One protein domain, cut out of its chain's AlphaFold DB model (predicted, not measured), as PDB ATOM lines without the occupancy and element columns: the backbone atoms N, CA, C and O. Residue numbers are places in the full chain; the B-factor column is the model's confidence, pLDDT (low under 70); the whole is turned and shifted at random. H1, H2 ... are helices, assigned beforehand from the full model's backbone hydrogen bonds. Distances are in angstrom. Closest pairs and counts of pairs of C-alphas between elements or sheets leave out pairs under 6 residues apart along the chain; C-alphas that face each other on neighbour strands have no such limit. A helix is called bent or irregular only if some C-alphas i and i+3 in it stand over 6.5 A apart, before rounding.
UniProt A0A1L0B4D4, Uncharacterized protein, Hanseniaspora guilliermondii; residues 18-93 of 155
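What this domain is: This is residues 18 to 93 of the 155 residues of an uncharacterized protein of Hanseniaspora guilliermondii (UniProt A0A1L0B4D4). A long helical arm, H1, sticks out from a loose body in which H2 leads on in much the same course as the arm, and the longest helix, H4, folds back to cross near the end of H2, with the short H3 set crosswise to H4 near the far end of the body. Residues 18 to 34 stand free, and this arm makes much of the length. The printed part has 76 residues with four named helices, in the order H1, H2, H3, H4, and no named strand; its class is all helix. It is extended, with a radius of gyration of the C-alphas of 19.2 A and spans of 63 by 29 by 21 A.

How they stand to each other: H1, residues 19 to 32, touches no helix. It and H2, residues 34 to 46, meet only through their link, a tight one of 1 residue. H3, residues 53 to 59, is apart from H2. H4, residues 68 to 86, touches H2 with its residues 79 to 86 alone. The closest C-alphas of this pair are those of Thr 46 and Gln 83, 5.7 A apart. The two helices run opposite ways at a steep tilt of 43 degrees. H4 touches H3 with its residues 71 to 75 alone, and the closest C-alphas are those of Ile 53 and Glu 75, 6.6 A apart. Their lines are about perpendicular, at 78 degrees. H1 is apart from both H3 and H4. In H2, H3 and H4 every O i to N i+4 pair is within hydrogen-bond range; in H1, 8 of 10 are.

Where its parts are: H1 begins at C-alpha 19, at (-62.001, 18.419, -28.820), and measures 21.8 A from first to last C-alpha. It is neither bent nor irregular, but only just: C-alphas 28 and 31 are 6.3 A apart. H2, with 13 residues, measures 18.2 A and ends at C-alpha 46, at (-49.253, -5.544, 2.680). H3 has 7 residues and measures 9.8 A. H4, with 19 residues, measures 26.3 A and ends at C-alpha 86, at (-55.902, -7.654, -1.685).

The domain as a whole: The C-alphas farthest apart are those of Lys 18 and Asn 65, at 63.2 A. Without the free stretch, the body of 59 residues spans 39 by 24 by 14 A. The printed part has no cut. The links from H2 to H3, 6 residues, and from H3 to H4, 8 residues, are short, and no link is long. The mean pLDDT of the printed part is 79.5, and residues 26 to 34 and 89 to 93 are under 70.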
ATOM      1  N   LYS A  18     -66.678  19.718 -28.048       82.44
ATOM      2  CA  LYS A  18     -65.450  20.146 -28.719       82.44
ATOM      3  C   LYS A  18     -64.260  19.269 -28.309       82.44
ATOM      4  O   LYS A  18     -64.209  18.793 -27.175       82.44
ATOM      5  N   PRO A  19     -63.241  19.114 -29.176       75.88
ATOM      6  CA  PRO A  19     -62.001  18.419 -28.820       75.88
ATOM      7  C   PRO A  19     -61.260  19.023 -27.611       75.88
ATOM      8  O   PRO A  19     -60.563  18.305 -26.896       75.88
ATOM      9  N   SER A  20     -61.407  20.332 -27.364       78.56
ATOM     10  CA  SER A  20     -60.857  21.021 -26.185       78.56
ATOM     11  C   SER A  20     -61.440  20.501 -24.869       78.56
ATOM     12  O   SER A  20     -60.698  20.354 -23.902       78.56
ATOM     13  N   ASP A  21     -62.729  20.153 -24.860       74.19
ATOM     14  CA  ASP A  21     -63.454  19.697 -23.667       74.19
ATOM     15  C   ASP A  21     -62.915  18.341 -23.186       74.19
ATOM     16  O   ASP A  21     -62.861  18.064 -21.990       74.19
ATOM     17  N   ILE A  22     -62.468  17.501 -24.127       75.94
ATOM     18  CA  ILE A  22     -61.832  16.212 -23.834       75.94
ATOM     19  C   ILE A  22     -60.476  16.438 -23.162       75.94
ATOM     20  O   ILE A  22     -60.174  15.789 -22.163       75.94
ATOM     21  N   LYS A  23     -59.663  17.366 -23.687       72.44
ATOM     22  CA  LYS A  23     -58.352  17.688 -23.102       72.44
ATOM     23  C   LYS A  23     -58.515  18.200 -21.674       72.44
ATOM     24  O   LYS A  23     -57.861  17.692 -20.770       72.44
ATOM     25  N   GLU A  24     -59.420  19.150 -21.467       73.44
ATOM     26  CA  GLU A  24     -59.714  19.705 -20.144       73.44
ATOM     27  C   GLU A  24     -60.240  18.638 -19.172       73.44
ATOM     28  O   GLU A  24     -59.804  18.580 -18.022       73.44
ATOM     29  N   PHE A  25     -61.110  17.736 -19.636       73.06
ATOM     30  CA  PHE A  25     -61.588  16.612 -18.835       73.06
ATOM     31  C   PHE A  25     -60.453  15.673 -18.403       73.06
ATOM     32  O   PHE A  25     -60.369  15.330 -17.225       73.06
ATOM     33  N   ILE A  26     -59.560  15.288 -19.323       67.69
ATOM     34  CA  ILE A  26     -58.413  14.421 -19.014       67.69
ATOM     35  C   ILE A  26     -57.497  15.104 -17.990       67.69
ATOM     36  O   ILE A  26     -57.251  14.527 -16.931       67.69
ATOM     37  N   PHE A  27     -57.083  16.351 -18.237       66.50
ATOM     38  CA  PHE A  27     -56.191  17.093 -17.334       66.50
ATOM     39  C   PHE A  27     -56.792  17.320 -15.940       66.50
ATOM     40  O   PHE A  27     -56.085  17.250 -14.935       66.50
ATOM     41  N   ASN A  28     -58.104  17.546 -15.845       63.12
ATOM     42  CA  ASN A  28     -58.776  17.696 -14.554       63.12
ATOM     43  C   ASN A  28     -59.036  16.349 -13.855       63.12
ATOM     44  O   ASN A  28     -59.156  16.314 -12.630       63.12
ATOM     45  N   SER A  29     -59.086  15.236 -14.597       60.69
ATOM     46  CA  SER A  29     -59.281  13.892 -14.036       60.69
ATOM     47  C   SER A  29     -58.039  13.333 -13.328       60.69
ATOM     48  O   SER A  29     -58.173  12.573 -12.366       60.69
ATOM     49  N   GLU A  30     -56.833  13.749 -13.734       53.22
ATOM     50  CA  GLU A  30     -55.562  13.233 -13.199       53.22
ATOM     51  C   GLU A  30     -55.349  13.539 -11.708       53.22
ATOM     52  O   GLU A  30     -54.674  12.781 -11.008       53.22
ATOM     53  N   LYS A  31     -55.968  14.600 -11.173       51.50
ATOM     54  CA  LYS A  31     -55.782  15.010  -9.768       51.50
ATOM     55  C   LYS A  31     -56.453  14.086  -8.742       51.50
ATOM     56  O   LYS A  31     -56.138  14.187  -7.561       51.50
ATOM     57  N   ASN A  32     -57.319  13.162  -9.168       50.72
ATOM     58  CA  ASN A  32     -58.019  12.212  -8.296       50.72
ATOM     59  C   ASN A  32     -57.914  10.778  -8.831       50.72
ATOM     60  O   ASN A  32     -58.916  10.107  -9.088       50.72
ATOM     61  N   SER A  33     -56.689  10.273  -8.982       62.00
ATOM     62  CA  SER A  33     -56.472   8.854  -9.264       62.00
ATOM     63  C   SER A  33     -56.792   8.006  -8.026       62.00
ATOM     64  O   SER A  33     -55.908   7.572  -7.284       62.00
ATOM     65  N   ALA A  34     -58.083   7.761  -7.792       67.69
ATOM     66  CA  ALA A  34     -58.570   6.885  -6.727       67.69
ATOM     67  C   ALA A  34     -57.898   5.499  -6.785       67.69
ATOM     68  O   ALA A  34     -57.642   4.887  -5.751       67.69
ATOM     69  N   LEU A  35     -57.537   5.033  -7.988       70.56
ATOM     70  CA  LEU A  35     -56.809   3.782  -8.186       70.56
ATOM     71  C   LEU A  35     -55.371   3.844  -7.650       70.56
ATOM     72  O   LEU A  35     -54.962   2.932  -6.939       70.56
ATOM     73  N   GLN A  36     -54.610   4.905  -7.942       72.00
ATOM     74  CA  GLN A  36     -53.241   5.047  -7.429       72.00
ATOM     75  C   GLN A  36     -53.217   5.249  -5.912       72.00
ATOM     76  O   GLN A  36     -52.355   4.689  -5.233       72.00
ATOM     77  N   GLN A  37     -54.163   6.018  -5.366       71.38
ATOM     78  CA  GLN A  37     -54.303   6.182  -3.917       71.38
ATOM     79  C   GLN A  37     -54.610   4.839  -3.242       71.38
ATOM     80  O   GLN A  37     -53.962   4.482  -2.258       71.38
ATOM     81  N   ARG A  38     -55.526   4.053  -3.820       71.38
ATOM     82  CA  ARG A  38     -55.868   2.710  -3.334       71.38
ATOM     83  C   ARG A  38     -54.696   1.735  -3.435       71.38
ATOM     84  O   ARG A  38     -54.431   1.009  -2.483       71.38
ATOM     85  N   TYR A  39     -53.951   1.769  -4.539       81.31
ATOM     86  CA  TYR A  39     -52.744   0.962  -4.715       81.31
ATOM     87  C   TYR A  39     -51.698   1.256  -3.629       81.31
ATOM     88  O   TYR A  39     -51.192   0.326  -3.002       81.31
ATOM     89  N   LYS A  40     -51.420   2.540  -3.348       80.88
ATOM     90  CA  LYS A  40     -50.484   2.959  -2.286       80.88
ATOM     91  C   LYS A  40     -50.966   2.568  -0.887       80.88
ATOM     92  O   LYS A  40     -50.164   2.130  -0.068       80.88
ATOM     93  N   ALA A  41     -52.263   2.697  -0.609       80.56
ATOM     94  CA  ALA A  41     -52.831   2.272   0.669       80.56
ATOM     95  C   ALA A  41     -52.620   0.765   0.901       80.56
ATOM     96  O   ALA A  41     -52.123   0.371   1.957       80.56
ATOM     97  N   LYS A  42     -52.892  -0.064  -0.119       84.25
ATOM     98  CA  LYS A  42     -52.671  -1.517  -0.058       84.25
ATOM     99  C   LYS A  42     -51.204  -1.906   0.033       84.25
ATOM    100  O   LYS A  42     -50.887  -2.885   0.701       84.25
ATOM    101  N   GLN A  43     -50.302  -1.131  -0.565       84.62
ATOM    102  CA  GLN A  43     -48.863  -1.336  -0.401       84.62
ATOM    103  C   GLN A  43     -48.448  -1.261   1.077       84.62
ATOM    104  O   GLN A  43     -47.756  -2.146   1.570       84.62
ATOM    105  N   ASN A  44     -48.919  -0.235   1.792       83.06
ATOM    106  CA  ASN A  44     -48.582  -0.012   3.201       83.06
ATOM    107  C   ASN A  44     -49.183  -1.073   4.134       83.06
ATOM    108  O   ASN A  44     -48.579  -1.413   5.150       83.06
ATOM    109  N   GLU A  45     -50.380  -1.564   3.810       83.62
ATOM    110  CA  GLU A  45     -51.022  -2.673   4.519       83.62
ATOM    111  C   GLU A  45     -50.228  -3.970   4.315       83.62
ATOM    112  O   GLU A  45     -49.831  -4.623   5.279       83.62
ATOM    113  N   THR A  46     -49.913  -4.288   3.057       84.62
ATOM    114  CA  THR A  46     -49.253  -5.544   2.680       84.62
ATOM    115  C   THR A  46     -47.819  -5.613   3.198       84.62
ATOM    116  O   THR A  46     -47.405  -6.668   3.661       84.62
ATOM    117  N   ALA A  47     -47.090  -4.491   3.233       80.38
ATOM    118  CA  ALA A  47     -45.716  -4.421   3.741       80.38
ATOM    119  C   ALA A  47     -45.557  -4.835   5.219       80.38
ATOM    120  O   ALA A  47     -44.442  -5.087   5.662       80.38
ATOM    121  N   LYS A  48     -46.650  -4.896   5.993       80.88
ATOM    122  CA  LYS A  48     -46.642  -5.366   7.389       80.88
ATOM    123  C   LYS A  48     -46.867  -6.876   7.520       80.88
ATOM    124  O   LYS A  48     -46.833  -7.399   8.631       80.88
ATOM    125  N   THR A  49     -47.147  -7.560   6.415       82.12
ATOM    126  CA  THR A  49     -47.462  -8.988   6.404       82.12
ATOM    127  C   THR A  49     -46.164  -9.780   6.434       82.12
ATOM    128  O   THR A  49     -45.397  -9.717   5.481       82.12
ATOM    129  N   GLY A  50     -45.924 -10.524   7.513       83.06
ATOM    130  CA  GLY A  50     -44.814 -11.476   7.570       83.06
ATOM    131  C   GLY A  50     -45.185 -12.767   6.848       83.06
ATOM    132  O   GLY A  50     -46.246 -13.336   7.122       83.06
ATOM    133  N   ILE A  51     -44.330 -13.224   5.932       87.19
ATOM    134  CA  ILE A  51     -44.585 -14.422   5.132       87.19
ATOM    135  C   ILE A  51     -43.531 -15.481   5.423       87.19
ATOM    136  O   ILE A  51     -42.342 -15.283   5.210       87.19
ATOM    137  N   ASP A  52     -43.986 -16.653   5.854       89.81
ATOM    138  CA  ASP A  52     -43.122 -17.815   6.055       89.81
ATOM    139  C   ASP A  52     -42.885 -18.537   4.716       89.81
ATOM    140  O   ASP A  52     -43.619 -19.454   4.326       89.81
ATOM    141  N   ILE A  53     -41.877 -18.071   3.974       89.88
ATOM    142  CA  ILE A  53     -41.513 -18.601   2.653       89.88
ATOM    143  C   ILE A  53     -41.045 -20.056   2.738       89.88
ATOM    144  O   ILE A  53     -41.413 -20.856   1.880       89.88
ATOM    145  N   GLU A  54     -40.297 -20.443   3.771       87.06
ATOM    146  CA  GLU A  54     -39.811 -21.821   3.925       87.06
ATOM    147  C   GLU A  54     -40.971 -22.807   4.079       87.06
ATOM    148  O   GLU A  54     -41.006 -23.863   3.431       87.06
ATOM    149  N   LYS A  55     -41.980 -22.436   4.873       90.31
ATOM    150  CA  LYS A  55     -43.206 -23.222   5.002       90.31
ATOM    151  C   LYS A  55     -43.983 -23.290   3.689       90.31
ATOM    152  O   LYS A  55     -44.480 -24.364   3.348       90.31
ATOM    153  N   LEU A  56     -44.073 -22.192   2.933       90.88
ATOM    154  CA  LEU A  56     -44.732 -22.179   1.619       90.88
ATOM    155  C   LEU A  56     -44.009 -23.056   0.590       90.88
ATOM    156  O   LEU A  56     -44.667 -23.793  -0.151       90.88
ATOM    157  N   LEU A  57     -42.675 -23.035   0.571       89.94
ATOM    158  CA  LEU A  57     -41.865 -23.911  -0.278       89.94
ATOM    159  C   LEU A  57     -42.111 -25.381   0.076       89.94
ATOM    160  O   LEU A  57     -42.379 -26.186  -0.817       89.94
ATOM    161  N   LYS A  58     -42.137 -25.712   1.374       90.25
ATOM    162  CA  LYS A  58     -42.430 -27.066   1.859       90.25
ATOM    163  C   LYS A  58     -43.824 -27.550   1.449       90.25
ATOM    164  O   LYS A  58     -43.959 -28.687   1.008       90.25
ATOM    165  N   ILE A  59     -44.849 -26.701   1.572       93.00
ATOM    166  CA  ILE A  59     -46.225 -27.025   1.147       93.00
ATOM    167  C   ILE A  59     -46.289 -27.255  -0.367       93.00
ATOM    168  O   ILE A  59     -46.985 -28.155  -0.826       93.00
ATOM    169  N   SER A  60     -45.535 -26.468  -1.133       89.50
ATOM    170  CA  SER A  60     -45.507 -26.542  -2.598       89.50
ATOM    171  C   SER A  60     -44.641 -27.690  -3.134       89.50
ATOM    172  O   SER A  60     -44.531 -27.851  -4.346       89.50
ATOM    173  N   GLY A  61     -43.990 -28.468  -2.258       89.44
ATOM    174  CA  GLY A  61     -43.045 -29.515  -2.653       89.44
ATOM    175  C   GLY A  61     -41.774 -28.976  -3.320       89.44
ATOM    176  O   GLY A  61     -41.094 -29.710  -4.035       89.44
ATOM    177  N   LEU A  62     -41.458 -27.696  -3.112       88.75
ATOM    178  CA  LEU A  62     -40.274 -27.046  -3.662       88.75
ATOM    179  C   LEU A  62     -39.078 -27.203  -2.711       88.75
ATOM    180  O   LEU A  62     -39.257 -27.262  -1.491       88.75
ATOM    181  N   PRO A  63     -37.845 -27.257  -3.243       85.62
ATOM    182  CA  PRO A  63     -36.652 -27.368  -2.416       85.62
ATOM    183  C   PRO A  63     -36.527 -26.154  -1.487       85.62
ATOM    184  O   PRO A  63     -36.477 -25.012  -1.945       85.62
ATOM    185  N   ALA A  64     -36.455 -26.427  -0.182       77.06
ATOM    186  CA  ALA A  64     -36.330 -25.416   0.870       77.06
ATOM    187  C   ALA A  64     -34.884 -24.927   1.082       77.06
ATOM    188  O   ALA A  64     -34.666 -23.949   1.786       77.06
ATOM    189  N   ASN A  65     -33.895 -25.578   0.457       80.19
ATOM    190  CA  ASN A  65     -32.493 -25.162   0.517       80.19
ATOM    191  C   ASN A  65     -32.281 -23.932  -0.378       80.19
ATOM    192  O   ASN A  65     -31.877 -24.064  -1.533       80.19
ATOM    193  N   ARG A  66     -32.603 -22.753   0.152       82.38
ATOM    194  CA  ARG A  66     -32.430 -21.449  -0.497       82.38
ATOM    195  C   ARG A  66     -31.508 -20.569   0.330       82.38
ATOM    196  O   ARG A  66     -31.426 -20.720   1.548       82.38
ATOM    197  N   THR A  67     -30.792 -19.661  -0.326       90.44
ATOM    198  CA  THR A  67     -30.025 -18.645   0.401       90.44
ATOM    199  C   THR A  67     -30.978 -17.630   1.029       90.44
ATOM    200  O   THR A  67     -32.110 -17.449   0.578       90.44
ATOM    201  N   LYS A  68     -30.516 -16.925   2.064       89.19
ATOM    202  CA  LYS A  68     -31.313 -15.869   2.698       89.19
ATOM    203  C   LYS A  68     -31.723 -14.777   1.700       89.19
ATOM    204  O   LYS A  68     -32.861 -14.333   1.713       89.19
ATOM    205  N   GLU A  69     -30.826 -14.417   0.784       91.06
ATOM    206  CA  GLU A  69     -31.106 -13.434  -0.269       91.06
ATOM    207  C   GLU A  69     -32.210 -13.900  -1.230       91.06
ATOM    208  O   GLU A  69     -33.072 -13.110  -1.608       91.06
ATOM    209  N   GLU A  70     -32.222 -15.183  -1.610       89.56
ATOM    210  CA  GLU A  70     -33.297 -15.750  -2.434       89.56
ATOM    211  C   GLU A  70     -34.639 -15.735  -1.693       89.56
ATOM    212  O   GLU A  70     -35.672 -15.444  -2.297       89.56
ATOM    213  N   ILE A  71     -34.632 -16.029  -0.389       90.06
ATOM    214  CA  ILE A  71     -35.832 -15.984   0.456       90.06
ATOM    215  C   ILE A  71     -36.389 -14.556   0.518       90.06
ATOM    216  O   ILE A  71     -37.576 -14.366   0.256       90.06
ATOM    217  N   ASP A  72     -35.539 -13.556   0.757       89.50
ATOM    218  CA  ASP A  72     -35.941 -12.145   0.812       89.50
ATOM    219  C   ASP A  72     -36.510 -11.663  -0.545       89.50
ATOM    220  O   ASP A  72     -37.498 -10.922  -0.612       89.50
ATOM    221  N   GLN A  73     -35.927 -12.112  -1.664       91.12
ATOM    222  CA  GLN A  73     -36.436 -11.814  -3.010       91.12
ATOM    223  C   GLN A  73     -37.792 -12.471  -3.288       91.12
ATOM    224  O   GLN A  73     -38.670 -11.850  -3.906       91.12
ATOM    225  N   LEU A  74     -37.971 -13.718  -2.845       90.19
ATOM    226  CA  LEU A  74     -39.237 -14.436  -2.953       90.19
ATOM    227  C   LEU A  74     -40.318 -13.757  -2.116       90.19
ATOM    228  O   LEU A  74     -41.413 -13.538  -2.632       90.19
ATOM    229  N   GLU A  75     -40.005 -13.354  -0.886       90.88
ATOM    230  CA  GLU A  75     -40.919 -12.610  -0.021       90.88
ATOM    231  C   GLU A  75     -41.350 -11.293  -0.674       90.88
ATOM    232  O   GLU A  75     -42.545 -11.048  -0.852       90.88
ATOM    233  N   SER A  76     -40.393 -10.485  -1.139       89.25
ATOM    234  CA  SER A  76     -40.676  -9.223  -1.833       89.25
ATOM    235  C   SER A  76     -41.552  -9.417  -3.075       89.25
ATOM    236  O   SER A  76     -42.468  -8.633  -3.344       89.25
ATOM    237  N   SER A  77     -41.302 -10.480  -3.841       90.25
ATOM    238  CA  SER A  77     -42.089 -10.801  -5.032       90.25
ATOM    239  C   SER A  77     -43.503 -11.246  -4.668       90.25
ATOM    240  O   SER A  77     -44.466 -10.762  -5.262       90.25
ATOM    241  N   LEU A  78     -43.648 -12.116  -3.667       90.25
ATOM    242  CA  LEU A  78     -44.944 -12.615  -3.215       90.25
ATOM    243  C   LEU A  78     -45.808 -11.485  -2.643       90.25
ATOM    244  O   LEU A  78     -46.994 -11.397  -2.961       90.25
ATOM    245  N   LEU A  79     -45.208 -10.570  -1.878       87.88
ATOM    246  CA  LEU A  79     -45.890  -9.397  -1.328       87.88
ATOM    247  C   LEU A  79     -46.489  -8.504  -2.422       87.88
ATOM    248  O   LEU A  79     -47.580  -7.972  -2.232       87.88
ATOM    249  N   LYS A  80     -45.851  -8.381  -3.595       87.88
ATOM    250  CA  LYS A  80     -46.432  -7.643  -4.735       87.88
ATOM    251  C   LYS A  80     -47.701  -8.314  -5.265       87.88
ATOM    252  O   LYS A  80     -48.679  -7.631  -5.567       87.88
ATOM    253  N   TYR A  81     -47.707  -9.643  -5.360       87.19
ATOM    254  CA  TYR A  81     -48.890 -10.393  -5.795       87.19
ATOM    255  C   TYR A  81     -50.012 -10.343  -4.753       87.19
ATOM    256  O   TYR A  81     -51.179 -10.159  -5.109       87.19
ATOM    257  N   ILE A  82     -49.672 -10.435  -3.466       85.25
ATOM    258  CA  ILE A  82     -50.634 -10.281  -2.367       85.25
ATOM    259  C   ILE A  82     -51.226  -8.872  -2.374       85.25
ATOM    260  O   ILE A  82     -52.439  -8.719  -2.303       85.25
ATOM    261  N   GLN A  83     -50.408  -7.836  -2.568       83.88
ATOM    262  CA  GLN A  83     -50.896  -6.463  -2.678       83.88
ATOM    263  C   GLN A  83     -51.943  -6.335  -3.790       83.88
ATOM    264  O   GLN A  83     -52.993  -5.731  -3.579       83.88
ATOM    265  N   PHE A  84     -51.662  -6.898  -4.969       83.06
ATOM    266  CA  PHE A  84     -52.585  -6.852  -6.100       83.06
ATOM    267  C   PHE A  84     -53.884  -7.617  -5.819       83.06
ATOM    268  O   PHE A  84     -54.968  -7.120  -6.115       83.06
ATOM    269  N   THR A  85     -53.795  -8.803  -5.217       82.62
ATOM    270  CA  THR A  85     -54.978  -9.614  -4.886       82.62
ATOM    271  C   THR A  85     -55.819  -8.983  -3.776       82.62
ATOM    272  O   THR A  85     -57.034  -8.910  -3.928       82.62
ATOM    273  N   ASN A  86     -55.206  -8.384  -2.754       78.69
ATOM    274  CA  ASN A  86     -55.902  -7.654  -1.685       78.69
ATOM    275  C   ASN A  86     -56.615  -6.382  -2.184       78.69
ATOM    276  O   ASN A  86     -57.487  -5.841  -1.502       78.69
ATOM    277  N   MET A  87     -56.305  -5.880  -3.389       77.12
ATOM    278  CA  MET A  87     -57.135  -4.847  -4.027       77.12
ATOM    279  C   MET A  87     -58.526  -5.369  -4.417       77.12
ATOM    280  O   MET A  87     -59.412  -4.563  -4.707       77.12
ATOM    281  N   LEU A  88     -58.756  -6.682  -4.440       75.50
ATOM    282  CA  LEU A  88     -60.084  -7.257  -4.654       75.50
ATOM    283  C   LEU A  88     -60.929  -7.230  -3.376       75.50
ATOM    284  O   LEU A  88     -62.147  -7.107  -3.484       75.50
ATOM    285  N   ASP A  89     -60.322  -7.230  -2.188       68.62
ATOM    286  CA  ASP A  89     -61.059  -7.265  -0.917       68.62
ATOM    287  C   ASP A  89     -61.952  -6.037  -0.712       68.62
ATOM    288  O   ASP A  89     -63.088  -6.168  -0.257       68.62
ATOM    289  N   ASP A  90     -61.502  -4.839  -1.110       60.38
ATOM    290  CA  ASP A  90     -62.357  -3.639  -1.011       60.38
ATOM    291  C   ASP A  90     -63.337  -3.487  -2.188       60.38
ATOM    292  O   ASP A  90     -64.055  -2.487  -2.283       60.38
ATOM    293  N   THR A  91     -63.398  -4.462  -3.105       62.81
ATOM    294  CA  THR A  91     -64.476  -4.498  -4.095       62.81
ATOM    295  C   THR A  91     -65.699  -5.148  -3.466       62.81
ATOM    296  O   THR A  91     -65.745  -6.349  -3.218       62.81
ATOM    297  N   LEU A  92     -66.725  -4.340  -3.188       57.09
ATOM    298  CA  LEU A  92     -68.018  -4.877  -2.777       57.09
ATOM    299  C   LEU A  92     -68.529  -5.802  -3.882       57.09
ATOM    300  O   LEU A  92     -68.825  -5.350  -4.991       57.09
ATOM    301  N   LEU A  93     -68.652  -7.094  -3.566       55.94
ATOM    302  CA  LEU A  93     -69.290  -8.053  -4.456       55.94
ATOM    303  C   LEU A  93     -70.696  -7.549  -4.770       55.94
ATOM    304  O   LEU A  93     -71.512  -7.314  -3.870       55.94
TER     305      LEU A  93